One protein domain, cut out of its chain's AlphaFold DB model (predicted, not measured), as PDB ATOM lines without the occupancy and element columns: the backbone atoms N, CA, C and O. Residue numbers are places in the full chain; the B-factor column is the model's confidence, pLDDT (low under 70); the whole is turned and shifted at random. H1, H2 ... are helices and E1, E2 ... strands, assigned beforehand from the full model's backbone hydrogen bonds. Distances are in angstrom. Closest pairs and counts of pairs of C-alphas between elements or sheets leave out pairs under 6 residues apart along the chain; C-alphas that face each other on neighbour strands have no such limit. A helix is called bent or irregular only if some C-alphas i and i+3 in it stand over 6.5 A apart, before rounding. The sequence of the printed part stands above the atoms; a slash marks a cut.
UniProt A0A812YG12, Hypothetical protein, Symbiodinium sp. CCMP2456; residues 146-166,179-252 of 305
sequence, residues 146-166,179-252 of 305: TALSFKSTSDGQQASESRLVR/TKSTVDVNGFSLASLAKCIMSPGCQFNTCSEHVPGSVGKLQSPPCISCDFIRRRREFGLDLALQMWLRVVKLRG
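This is residues 146 to 166 and 179 to 252 of the 305 residues of the protein "Hypothetical protein" of Symbiodinium sp. CCMP2456 (UniProt A0A812YG12). Helix H2 folds back on itself, its arms H2a and H2b side by side as the core, with H1 set steeply to both; the hairpin of E1 and E2 packs through E1 on H2b. The 95 printed residues run E1, E2, H1, H2, mixed, with under half in named elements; they are compact, radius of gyration of the C-alphas 13.7 A, spanning 41 by 26 by 25 A.

First find the antiparallel hairpin of E1, residues 148 to 152, and E2, residues 158 to 162; N 151 and O 159 are within hydrogen-bond range at 2.9 A. H1 is residues 190 to 198. H2, residues 224 to 251, is one helix by its hydrogen bonds but bent, C-alphas 234 and 237 being 9.2 A apart; its arms are H2a, residues 224 to 234, and H2b, residues 237 to 251. H2a and H2b touch, closest C-alphas Arg 231 and Ala 240, 5.0 A, at a shallow tilt of 21 degrees, opposite ways. H1 touches H2a, closest C-alphas Ile 197 and Ser 225, 6.1 A, at a steep tilt of 63 degrees. The closest C-alphas of E1 and H2b, Phe 150 and Asp 238, are 5.3 A apart. In H1, H2a and H2b every O i to N i+4 pair is within hydrogen-bond range.

Find C-alpha 148 at (248.470, 275.572, 280.236), where E1 begins; H2b runs 20.9 A to C-alpha 251 at (255.448, 292.091, 274.567).

Residues 167 to 178 are cut out, a gap of 17.8 A between C-alphas 166 and 179. The link from H1 to H2 is long, 25 residues. The model's pLDDT is under 70 in 32 printed residues, among them 154 to 166.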
ATOM      1  N   THR A 146     249.739 280.534 282.557       53.25
ATOM      2  CA  THR A 146     251.150 280.198 282.317       53.25
ATOM      3  C   THR A 146     251.476 278.713 282.415       53.25
ATOM      4  O   THR A 146     252.575 278.326 282.024       53.25
ATOM      5  N   ALA A 147     250.575 277.917 282.992       58.78
ATOM      6  CA  ALA A 147     250.757 276.483 283.188       58.78
ATOM      7  C   ALA A 147     249.943 275.641 282.192       58.78
ATOM      8  O   ALA A 147     249.972 274.416 282.282       58.78
ATOM      9  N   LEU A 148     249.243 276.281 281.247       62.28
ATOM     10  CA  LEU A 148     248.470 275.572 280.236       62.28
ATOM     11  C   LEU A 148     249.425 274.945 279.214       62.28
ATOM     12  O   LEU A 148     250.238 275.629 278.580       62.28
ATOM     13  N   SER A 149     249.339 273.624 279.095       64.19
ATOM     14  CA  SER A 149     249.809 272.893 277.929       64.19
ATOM     15  C   SER A 149     248.593 272.584 277.071       64.19
ATOM     16  O   SER A 149     247.532 272.236 277.586       64.19
ATOM     17  N   PHE A 150     248.737 272.732 275.764       72.31
ATOM     18  CA  PHE A 150     247.724 272.287 274.818       72.31
ATOM     19  C   PHE A 150     248.208 270.965 274.246       72.31
ATOM     20  O   PHE A 150     249.409 270.800 274.029       72.31
ATOM     21  N   LYS A 151     247.299 270.013 274.085       73.94
ATOM     22  CA  LYS A 151     247.563 268.783 273.357       73.94
ATOM     23  C   LYS A 151     246.390 268.553 272.418       73.94
ATOM     24  O   LYS A 151     245.248 268.431 272.863       73.94
ATOM     25  N   SER A 152     246.666 268.523 271.125       65.81
ATOM     26  CA  SER A 152     245.700 268.098 270.127       65.81
ATOM     27  C   SER A 152     245.430 266.610 270.325       65.81
ATOM     28  O   SER A 152     246.368 265.811 270.405       65.81
ATOM     29  N   THR A 153     244.161 266.226 270.434       71.62
ATOM     30  CA  THR A 153     243.759 264.822 270.340       71.62
ATOM     31  C   THR A 153     243.654 264.422 268.866       71.62
ATOM     32  O   THR A 153     243.617 265.282 267.980       71.62
ATOM     33  N   SER A 154     243.645 263.113 268.598       62.81
ATOM     34  CA  SER A 154     243.479 262.531 267.254       62.81
ATOM     35  C   SER A 154     242.209 263.005 266.548       62.81
ATOM     36  O   SER A 154     242.184 263.100 265.326       62.81
ATOM     37  N   ASP A 155     241.188 263.370 267.321       69.00
ATOM     38  CA  ASP A 155     239.850 263.694 266.825       69.00
ATOM     39  C   ASP A 155     239.714 265.184 266.458       69.00
ATOM     40  O   ASP A 155     238.613 265.703 266.289       69.00
ATOM     41  N   GLY A 156     240.833 265.918 266.408       57.56
ATOM     42  CA  GLY A 156     240.857 267.360 266.145       57.56
ATOM     43  C   GLY A 156     240.351 268.224 267.306       57.56
ATOM     44  O   GLY A 156     240.371 269.452 267.208       57.56
ATOM     45  N   GLN A 157     239.941 267.617 268.423       56.78
ATOM     46  CA  GLN A 157     239.631 268.338 269.652       56.78
ATOM     47  C   GLN A 157     240.923 268.702 270.390       56.78
ATOM     48  O   GLN A 157     241.869 267.925 270.482       56.78
ATOM     49  N   GLN A 158     240.992 269.916 270.932       56.16
ATOM     50  CA  GLN A 158     242.155 270.350 271.702       56.16
ATOM     51  C   GLN A 158     241.861 270.209 273.186       56.16
ATOM     52  O   GLN A 158     241.045 270.940 273.748       56.16
ATOM     53  N   ALA A 159     242.550 269.270 273.829       53.16
ATOM     54  CA  ALA A 159     242.529 269.139 275.271       53.16
ATOM     55  C   ALA A 159     243.565 270.103 275.862       53.16
ATOM     56  O   ALA A 159     244.754 270.057 275.530       53.16
ATOM     57  N   SER A 160     243.127 270.997 276.748       53.59
ATOM     58  CA  SER A 160     244.065 271.744 277.578       53.59
ATOM     59  C   SER A 160     244.429 270.886 278.781       53.59
ATOM     60  O   SER A 160     243.606 270.639 279.660       53.59
ATOM     61  N   GLU A 161     245.672 270.419 278.820       47.81
ATOM     62  CA  GLU A 161     246.205 269.746 279.992       47.81
ATOM     63  C   GLU A 161     246.798 270.817 280.916       47.81
ATOM     64  O   GLU A 161     247.904 271.334 280.719       47.81
ATOM     65  N   SER A 162     246.020 271.203 281.926       46.91
ATOM     66  CA  SER A 162     246.525 272.024 283.021       46.91
ATOM     67  C   SER A 162     247.316 271.120 283.959       46.91
ATOM     68  O   SER A 162     246.742 270.389 284.768       46.91
ATOM     69  N   ARG A 163     248.652 271.167 283.898       43.91
ATOM     70  CA  ARG A 163     249.443 270.659 285.023       43.91
ATOM     71  C   ARG A 163     249.236 271.624 286.177       43.91
ATOM     72  O   ARG A 163     249.813 272.710 286.206       43.91
ATOM     73  N   LEU A 164     248.382 271.212 287.107       39.09
ATOM     74  CA  LEU A 164     247.996 271.936 288.307       39.09
ATOM     75  C   LEU A 164     249.236 272.199 289.178       39.09
ATOM     76  O   LEU A 164     249.564 271.465 290.106       39.09
ATOM     77  N   VAL A 165     249.968 273.272 288.880       39.38
ATOM     78  CA  VAL A 165     250.933 273.844 289.816       39.38
ATOM     79  C   VAL A 165     250.081 274.477 290.907       39.38
ATOM     80  O   VAL A 165     249.622 275.595 290.699       39.38
ATOM     81  N   ARG A 166     249.820 273.748 292.012       36.97
ATOM     82  CA  ARG A 166     249.008 274.178 293.176       36.97
ATOM     83  C   ARG A 166     249.095 275.695 293.384       36.97
ATOM     84  O   ARG A 166     250.046 276.200 293.991       36.97
ATOM     85  N   THR A 179     236.810 270.978 282.030       40.50
ATOM     86  CA  THR A 179     236.257 269.691 281.627       40.50
ATOM     87  C   THR A 179     235.900 269.792 280.157       40.50
ATOM     88  O   THR A 179     234.989 270.540 279.826       40.50
ATOM     89  N   LYS A 180     236.642 269.076 279.292       52.47
ATOM     90  CA  LYS A 180     236.339 268.738 277.874       52.47
ATOM     91  C   LYS A 180     235.753 269.839 276.962       52.47
ATOM     92  O   LYS A 180     235.325 269.544 275.854       52.47
ATOM     93  N   SER A 181     235.737 271.090 277.388       52.69
ATOM     94  CA  SER A 181     235.170 272.211 276.658       52.69
ATOM     95  C   SER A 181     236.278 272.844 275.838       52.69
ATOM     96  O   SER A 181     237.404 273.024 276.306       52.69
ATOM     97  N   THR A 182     235.955 273.131 274.584       61.12
ATOM     98  CA  THR A 182     236.801 273.884 273.665       61.12
ATOM     99  C   THR A 182     237.262 275.163 274.352       61.12
ATOM    100  O   THR A 182     236.456 276.006 274.743       61.12
ATOM    101  N   VAL A 183     238.572 275.276 274.571       68.81
ATOM    102  CA  VAL A 183     239.156 276.467 275.183       68.81
ATOM    103  C   VAL A 183     239.206 277.557 274.124       68.81
ATOM    104  O   VAL A 183     240.001 277.472 273.189       68.81
ATOM    105  N   ASP A 184     238.387 278.588 274.298       75.94
ATOM    106  CA  ASP A 184     238.418 279.768 273.442       75.94
ATOM    107  C   ASP A 184     239.306 280.867 274.041       75.94
ATOM    108  O   ASP A 184     239.322 281.132 275.246       75.94
ATOM    109  N   VAL A 185     240.049 281.550 273.174       74.56
ATOM    110  CA  VAL A 185     240.915 282.686 273.501       74.56
ATOM    111  C   VAL A 185     240.316 283.924 272.844       74.56
ATOM    112  O   VAL A 185     240.271 284.000 271.622       74.56
ATOM    113  N   ASN A 186     239.837 284.903 273.619       73.38
ATOM    114  CA  ASN A 186     239.042 286.035 273.106       73.38
ATOM    115  C   ASN A 186     237.821 285.615 272.252       73.38
ATOM    116  O   ASN A 186     237.474 286.307 271.300       73.38
ATOM    117  N   GLY A 187     237.195 284.468 272.539       81.44
ATOM    118  CA  GLY A 187     236.106 283.931 271.709       81.44
ATOM    119  C   GLY A 187     236.565 283.281 270.396       81.44
ATOM    120  O   GLY A 187     235.730 282.898 269.585       81.44
ATOM    121  N   PHE A 188     237.876 283.136 270.174       79.00
ATOM    122  CA  PHE A 188     238.413 282.325 269.084       79.00
ATOM    123  C   PHE A 188     238.735 280.927 269.588       79.00
ATOM    124  O   PHE A 188     239.526 280.782 270.523       79.00
ATOM    125  N   SER A 189     238.240 279.908 268.886       84.62
ATOM    126  CA  SER A 189     238.804 278.568 269.020       84.62
ATOM    127  C   SER A 189     240.306 278.622 268.740       84.62
ATOM    128  O   SER A 189     240.786 279.421 267.930       84.62
ATOM    129  N   LEU A 190     241.076 277.766 269.396       82.75
ATOM    130  CA  LEU A 190     242.524 277.694 269.202       82.75
ATOM    131  C   LEU A 190     242.921 277.437 267.736       82.75
ATOM    132  O   LEU A 190     243.892 278.024 267.252       82.75
ATOM    133  N   ALA A 191     242.144 276.632 267.004       85.06
ATOM    134  CA  ALA A 191     242.320 276.424 265.568       85.06
ATOM    135  C   ALA A 191     242.084 277.717 264.762       85.06
ATOM    136  O   ALA A 191     242.899 278.071 263.904       85.06
ATOM    137  N   SER A 192     241.019 278.464 265.076       88.44
ATOM    138  CA  SER A 192     240.720 279.759 264.449       88.44
ATOM    139  C   SER A 192     241.769 280.818 264.789       88.44
ATOM    140  O   SER A 192     242.186 281.571 263.910       88.44
ATOM    141  N   LEU A 193     242.255 280.850 266.033       88.25
ATOM    142  CA  LEU A 193     243.326 281.747 266.463       88.25
ATOM    143  C   LEU A 193     244.622 281.450 265.703       88.25
ATOM    144  O   LEU A 193     245.255 282.366 265.184       88.25
ATOM    145  N   ALA A 194     244.993 280.175 265.587       90.19
ATOM    146  CA  ALA A 194     246.158 279.757 264.820       90.19
ATOM    147  C   ALA A 194     246.035 280.143 263.343       90.19
ATOM    148  O   ALA A 194     246.996 280.643 262.759       90.19
ATOM    149  N   LYS A 195     244.850 279.958 262.748       91.44
ATOM    150  CA  LYS A 195     244.561 280.411 261.383       91.44
ATOM    151  C   LYS A 195     244.697 281.933 261.262       91.44
ATOM    152  O   LYS A 195     245.325 282.392 260.312       91.44
ATOM    153  N   CYS A 196     244.202 282.702 262.236       88.56
ATOM    154  CA  CYS A 196     244.358 284.158 262.252       88.56
ATOM    155  C   CYS A 196     245.833 284.559 262.321       88.56
ATOM    156  O   CYS A 196     246.286 285.295 261.456       88.56
ATOM    157  N   ILE A 197     246.614 284.031 263.274       88.62
ATOM    158  CA  ILE A 197     248.046 284.363 263.427       88.62
ATOM    159  C   ILE A 197     248.816 284.133 262.117       88.62
ATOM    160  O   ILE A 197     249.731 284.886 261.792       88.62
ATOM    161  N   MET A 198     248.442 283.099 261.360       88.56
ATOM    162  CA  MET A 198     249.073 282.764 260.083       88.56
ATOM    163  C   MET A 198     248.582 283.594 258.898       88.56
ATOM    164  O   MET A 198     249.236 283.600 257.858       88.56
ATOM    165  N   SER A 199     247.447 284.272 259.034       88.75
ATOM    166  CA  SER A 199     246.857 285.059 257.959       88.75
ATOM    167  C   SER A 199     247.484 286.461 257.916       88.75
ATOM    168  O   SER A 199     247.683 287.080 258.972       88.75
ATOM    169  N   PRO A 200     247.804 286.993 256.722       85.94
ATOM    170  CA  PRO A 200     248.177 288.398 256.562       85.94
ATOM    171  C   PRO A 200     247.101 289.329 257.141       85.94
ATOM    172  O   PRO A 200     245.912 289.033 257.052       85.94
ATOM    173  N   GLY A 201     247.512 290.435 257.763       81.88
ATOM    174  CA  GLY A 201     246.589 291.452 258.288       81.88
ATOM    175  C   GLY A 201     245.850 291.097 259.587       81.88
ATOM    176  O   GLY A 201     245.122 291.934 260.112       81.88
ATOM    177  N   CYS A 202     246.035 289.899 260.156       85.06
ATOM    178  CA  CYS A 202     245.455 289.584 261.465       85.06
ATOM    179  C   CYS A 202     246.036 290.502 262.555       85.06
ATOM    180  O   CYS A 202     247.244 290.686 262.651       85.06
ATOM    181  N   GLN A 203     245.192 291.005 263.456       82.69
ATOM    182  CA  GLN A 203     245.617 291.866 264.574       82.69
ATOM    183  C   GLN A 203     246.621 291.204 265.540       82.69
ATOM    184  O   GLN A 203     247.334 291.877 266.280       82.69
ATOM    185  N   PHE A 204     246.667 289.869 265.555       81.62
ATOM    186  CA  PHE A 204     247.602 289.074 266.357       81.62
ATOM    187  C   PHE A 204     248.927 288.792 265.631       81.62
ATOM    188  O   PHE A 204     249.844 288.204 266.210       81.62
ATOM    189  N   ASN A 205     249.015 289.189 264.363       77.38
ATOM    190  CA  ASN A 205     250.167 289.023 263.505       77.38
ATOM    191  C   ASN A 205     250.983 290.327 263.496       77.38
ATOM    192  O   ASN A 205     250.450 291.403 263.259       77.38
ATOM    193  N   THR A 206     252.289 290.242 263.767       74.50
ATOM    194  CA  THR A 206     253.188 291.414 263.785       74.50
ATOM    195  C   THR A 206     253.988 291.589 262.495       74.50
ATOM    196  O   THR A 206     254.967 292.326 262.486       74.50
ATOM    197  N   CYS A 207     253.680 290.831 261.448       76.69
ATOM    198  CA  CYS A 207     254.428 290.841 260.200       76.69
ATOM    199  C   CYS A 207     253.702 291.784 259.229       76.69
ATOM    200  O   CYS A 207     252.786 291.372 258.522       76.69
ATOM    201  N   SER A 208     254.060 293.068 259.279       72.56
ATOM    202  CA  SER A 208     253.543 294.112 258.380       72.56
ATOM    203  C   SER A 208     254.371 294.259 257.103       72.56
ATOM    204  O   SER A 208     253.854 294.700 256.088       72.56
ATOM    205  N   GLU A 209     255.649 293.879 257.148       78.31
ATOM    206  CA  GLU A 209     256.617 294.126 256.069       78.31
ATOM    207  C   GLU A 209     256.798 292.933 255.123       78.31
ATOM    208  O   GLU A 209     257.418 293.056 254.072       78.31
ATOM    209  N   HIS A 210     256.285 291.757 255.486       81.00
ATOM    210  CA  HIS A 210     256.467 290.549 254.693       81.00
ATOM    211  C   HIS A 210     255.335 289.541 254.922       81.00
ATOM    212  O   HIS A 210     254.617 289.571 255.927       81.00
ATOM    213  N   VAL A 211     255.221 288.584 254.000       82.81
ATOM    214  CA  VAL A 211     254.250 287.493 254.103       82.81
ATOM    215  C   VAL A 211     254.569 286.623 255.330       82.81
ATOM    216  O   VAL A 211     255.729 286.260 255.547       82.81
ATOM    217  N   PRO A 212     253.584 286.266 256.171       83.12
ATOM    218  CA  PRO A 212     253.815 285.373 257.301       83.12
ATOM    219  C   PRO A 212     254.421 284.041 256.843       83.12
ATOM    220  O   PRO A 212     253.889 283.358 255.973       83.12
ATOM    221  N   GLY A 213     255.540 283.658 257.454       81.50
ATOM    222  CA  GLY A 213     256.276 282.436 257.131       81.50
ATOM    223  C   GLY A 213     257.344 282.583 256.042       81.50
ATOM    224  O   GLY A 213     258.005 281.587 255.753       81.50
ATOM    225  N   SER A 214     257.548 283.777 255.468       82.56
ATOM    226  CA  SER A 214     258.614 284.022 254.481       82.56
ATOM    227  C   SER A 214     260.011 284.149 255.103       82.56
ATOM    228  O   SER A 214     261.010 283.851 254.455       82.56
ATOM    229  N   VAL A 215     260.095 284.574 256.367       81.19
ATOM    230  CA  VAL A 215     261.365 284.809 257.067       81.19
ATOM    231  C   VAL A 215     261.910 283.491 257.619       81.19
ATOM    232  O   VAL A 215     261.323 282.878 258.516       81.19
ATOM    233  N   GLY A 216     263.046 283.053 257.073       70.31
ATOM    234  CA  GLY A 216     263.730 281.816 257.458       70.31
ATOM    235  C   GLY A 216     264.480 281.892 258.796       70.31
ATOM    236  O   GLY A 216     264.646 282.950 259.398       70.31
ATOM    237  N   LYS A 217     264.998 280.741 259.256       62.44
ATOM    238  CA  LYS A 217     265.733 280.585 260.535       62.44
ATOM    239  C   LYS A 217     267.005 281.437 260.645       62.44
ATOM    240  O   LYS A 217     267.450 281.683 261.761       62.44
ATOM    241  N   LEU A 218     267.560 281.862 259.511       62.72
ATOM    242  CA  LEU A 218     268.818 282.605 259.423       62.72
ATOM    243  C   LEU A 218     268.640 284.126 259.536       62.72
ATOM    244  O   LEU A 218     269.615 284.833 259.763       62.72
ATOM    245  N   GLN A 219     267.411 284.638 259.427       62.81
ATOM    246  CA  GLN A 219     267.136 286.061 259.601       62.81
ATOM    247  C   GLN A 219     266.793 286.332 261.072       62.81
ATOM    248  O   GLN A 219     265.763 285.897 261.588       62.81
ATOM    249  N   SER A 220     267.710 287.002 261.772       57.56
ATOM    250  CA  SER A 220     267.589 287.321 263.195       57.56
ATOM    251  C   SER A 220     267.118 288.766 263.397       57.56
ATOM    252  O   SER A 220     267.765 289.663 262.857       57.56
ATOM    253  N   PRO A 221     266.091 289.035 264.230       66.00
ATOM    254  CA  PRO A 221     265.102 288.110 264.797       66.00
ATOM    255  C   PRO A 221     263.834 287.991 263.917       66.00
ATOM    256  O   PRO A 221     263.323 289.012 263.457       66.00
ATOM    257  N   PRO A 222     263.247 286.786 263.736       76.44
ATOM    258  CA  PRO A 222     262.000 286.642 262.982       76.44
ATOM    259  C   PRO A 222     260.828 287.327 263.706       76.44
ATOM    260  O   PRO A 222     260.747 287.303 264.940       76.44
ATOM    261  N   CYS A 223     259.882 287.902 262.952       85.88
ATOM    262  CA  CYS A 223     258.621 288.383 263.530       85.88
ATOM    263  C   CYS A 223     257.865 287.222 264.207       85.88
ATOM    264  O   CYS A 223     258.051 286.045 263.876       85.88
ATOM    265  N   ILE A 224     256.972 287.555 265.144       85.19
ATOM    266  CA  ILE A 224     256.275 286.568 265.986       85.19
ATOM    267  C   ILE A 224     255.516 285.535 265.143       85.19
ATOM    268  O   ILE A 224     255.519 284.348 265.467       85.19
ATOM    269  N   SER A 225     254.886 285.968 264.054       87.69
ATOM    270  CA  SER A 225     254.058 285.099 263.214       87.69
ATOM    271  C   SER A 225     254.895 284.205 262.298       87.69
ATOM    272  O   SER A 225     254.534 283.048 262.100       87.69
ATOM    273  N   CYS A 226     256.049 284.676 261.805       89.81
ATOM    274  CA  CYS A 226     257.017 283.816 261.111       89.81
ATOM    275  C   CYS A 226     257.574 282.741 262.040       89.81
ATOM    276  O   CYS A 226     257.630 281.573 261.657       89.81
ATOM    277  N   ASP A 227     257.931 283.112 263.275       88.88
ATOM    278  CA  ASP A 227     258.386 282.141 264.270       88.88
ATOM    279  C   ASP A 227     257.282 281.128 264.612       88.88
ATOM    280  O   ASP A 227     257.551 279.930 264.693       88.88
ATOM    281  N   PHE A 228     256.029 281.578 264.734       91.06
ATOM    282  CA  PHE A 228     254.880 280.697 264.944       91.06
ATOM    283  C   PHE A 228     254.688 279.704 263.794       91.06
ATOM    284  O   PHE A 228     254.602 278.504 264.046       91.06
ATOM    285  N   ILE A 229     254.666 280.170 262.540       91.38
ATOM    286  CA  ILE A 229     254.500 279.308 261.357       91.38
ATOM    287  C   ILE A 229     255.629 278.286 261.273       91.38
ATOM    288  O   ILE A 229     255.375 277.101 261.057       91.38
ATOM    289  N   ARG A 230     256.870 278.730 261.489       89.62
ATOM    290  CA  ARG A 230     258.037 277.849 261.500       89.62
ATOM    291  C   ARG A 230     257.890 276.756 262.555       89.62
ATOM    292  O   ARG A 230     257.970 275.579 262.223       89.62
ATOM    293  N   ARG A 231     257.606 277.131 263.807       90.19
ATOM    294  CA  ARG A 231     257.423 276.164 264.900       90.19
ATOM    295  C   ARG A 231     256.230 275.248 264.671       90.19
ATOM    296  O   ARG A 231     256.293 274.095 265.070       90.19
ATOM    297  N   ARG A 232     255.166 275.731 264.022       91.25
ATOM    298  CA  ARG A 232     254.006 274.904 263.672       91.25
ATOM    299  C   ARG A 232     254.398 273.802 262.693       91.25
ATOM    300  O   ARG A 232     253.953 272.675 262.872       91.25
ATOM    301  N   ARG A 233     255.215 274.119 261.682       89.81
ATOM    302  CA  ARG A 233     255.722 273.133 260.713       89.81
ATOM    303  C   ARG A 233     256.686 272.134 261.357       89.81
ATOM    304  O   ARG A 233     256.635 270.962 261.024       89.81
ATOM    305  N   GLU A 234     257.537 272.596 262.272       89.50
ATOM    306  CA  GLU A 234     258.608 271.782 262.867       89.50
ATOM    307  C   GLU A 234     258.138 270.927 264.057       89.50
ATOM    308  O   GLU A 234     258.576 269.794 264.220       89.50
ATOM    309  N   PHE A 235     257.233 271.450 264.888       87.00
ATOM    310  CA  PHE A 235     256.861 270.846 266.173       87.00
ATOM    311  C   PHE A 235     255.353 270.664 266.373       87.00
ATOM    312  O   PHE A 235     254.918 270.231 267.441       87.00
ATOM    313  N   GLY A 236     254.541 271.035 265.384       90.00
ATOM    314  CA  GLY A 236     253.087 270.997 265.487       90.00
ATOM    315  C   GLY A 236     252.471 272.226 266.163       90.00
ATOM    316  O   GLY A 236     253.145 273.126 266.677       90.00
ATOM    317  N   LEU A 237     251.139 272.280 266.119       86.69
ATOM    318  CA  LEU A 237     250.350 273.435 266.549       86.69
ATOM    319  C   LEU A 237     250.495 273.727 268.048       86.69
ATOM    320  O   LEU A 237     250.627 274.886 268.439       86.69
ATOM    321  N   ASP A 238     250.504 272.684 268.871       83.38
ATOM    322  CA  ASP A 238     250.488 272.800 270.327       83.38
ATOM    323  C   ASP A 238     251.716 273.543 270.866       83.38
ATOM    324  O   ASP A 238     251.596 274.527 271.607       83.38
ATOM    325  N   LEU A 239     252.911 273.118 270.439       84.44
ATOM    326  CA  LEU A 239     254.156 273.751 270.864       84.44
ATOM    327  C   LEU A 239     254.294 275.154 270.267       84.44
ATOM    328  O   LEU A 239     254.748 276.076 270.953       84.44
ATOM    329  N   ALA A 240     253.878 275.340 269.012       89.75
ATOM    330  CA  ALA A 240     253.890 276.646 268.365       89.75
ATOM    331  C   ALA A 240     253.033 277.659 269.137       89.75
ATOM    332  O   ALA A 240     253.502 278.759 269.438       89.75
ATOM    333  N   LEU A 241     251.818 277.271 269.530       88.25
ATOM    334  CA  LEU A 241     250.888 278.122 270.270       88.25
ATOM    335  C   LEU A 241     251.398 278.430 271.678       88.25
ATOM    336  O   LEU A 241     251.361 279.583 272.113       88.25
ATOM    337  N   GLN A 242     251.951 277.434 272.371       87.06
ATOM    338  CA  GLN A 242     252.539 277.641 273.691       87.06
ATOM    339  C   GLN A 242     253.710 278.635 273.644       87.06
ATOM    340  O   GLN A 242     253.845 279.494 274.522       87.06
ATOM    341  N   MET A 243     254.561 278.542 272.621       85.88
ATOM    342  CA  MET A 243     255.687 279.457 272.433       85.88
ATOM    343  C   MET A 243     255.217 280.857 272.038       85.88
ATOM    344  O   MET A 243     255.699 281.838 272.604       85.88
ATOM    345  N   TRP A 244     254.225 280.960 271.155       89.12
ATOM    346  CA  TRP A 244     253.616 282.231 270.772       89.12
ATOM    347  C   TRP A 244     253.006 282.958 271.975       89.12
ATOM    348  O   TRP A 244     253.374 284.101 272.242       89.12
ATOM    349  N   LEU A 245     252.195 282.276 272.792       84.00
ATOM    350  CA  LEU A 245     251.605 282.848 274.011       84.00
ATOM    351  C   LEU A 245     252.668 283.377 274.987       84.00
ATOM    352  O   LEU A 245     252.477 284.421 275.617       84.00
ATOM    353  N   ARG A 246     253.818 282.696 275.104       82.50
ATOM    354  CA  ARG A 246     254.946 283.173 275.925       82.50
ATOM    355  C   ARG A 246     255.530 284.479 275.389       82.50
ATOM    356  O   ARG A 246     255.834 285.366 276.186       82.50
ATOM    357  N   VAL A 247     255.680 284.604 274.073       79.81
ATOM    358  CA  VAL A 247     256.248 285.800 273.432       79.81
ATOM    359  C   VAL A 247     255.276 286.980 273.498       79.81
ATOM    360  O   VAL A 247     255.673 288.074 273.894       79.81
ATOM    361  N   VAL A 248     253.996 286.756 273.202       75.50
ATOM    362  CA  VAL A 248     252.931 287.774 273.280       75.50
ATOM    363  C   VAL A 248     252.826 288.348 274.693       75.50
ATOM    364  O   VAL A 248     252.752 289.564 274.872       75.50
ATOM    365  N   LYS A 249     252.950 287.493 275.719       68.25
ATOM    366  CA  LYS A 249     253.003 287.922 277.123       68.25
ATOM    367  C   LYS A 249     254.191 288.839 277.422       68.25
ATOM    368  O   LYS A 249     254.045 289.792 278.185       68.25
ATOM    369  N   LEU A 250     255.368 288.539 276.872       64.12
ATOM    370  CA  LEU A 250     256.562 289.366 277.070       64.12
ATOM    371  C   LEU A 250     256.409 290.746 276.421       64.12
ATOM    372  O   LEU A 250     256.940 291.714 276.958       64.12
ATOM    373  N   ARG A 251     255.668 290.839 275.308       59.03
ATOM    374  CA  ARG A 251     255.448 292.091 274.567       59.03
ATOM    375  C   ARG A 251     254.240 292.912 275.031       59.03
ATOM    376  O   ARG A 251     254.054 294.020 274.548       59.03
ATOM    377  N   GLY A 252     253.457 292.415 275.991       54.91
ATOM    378  CA  GLY A 252     252.362 293.171 276.606       54.91
ATOM    379  C   GLY A 252     251.087 293.281 275.763       54.91
ATOM    380  O   GLY A 252     250.236 294.103 276.085       54.91
TER     381      GLY A 252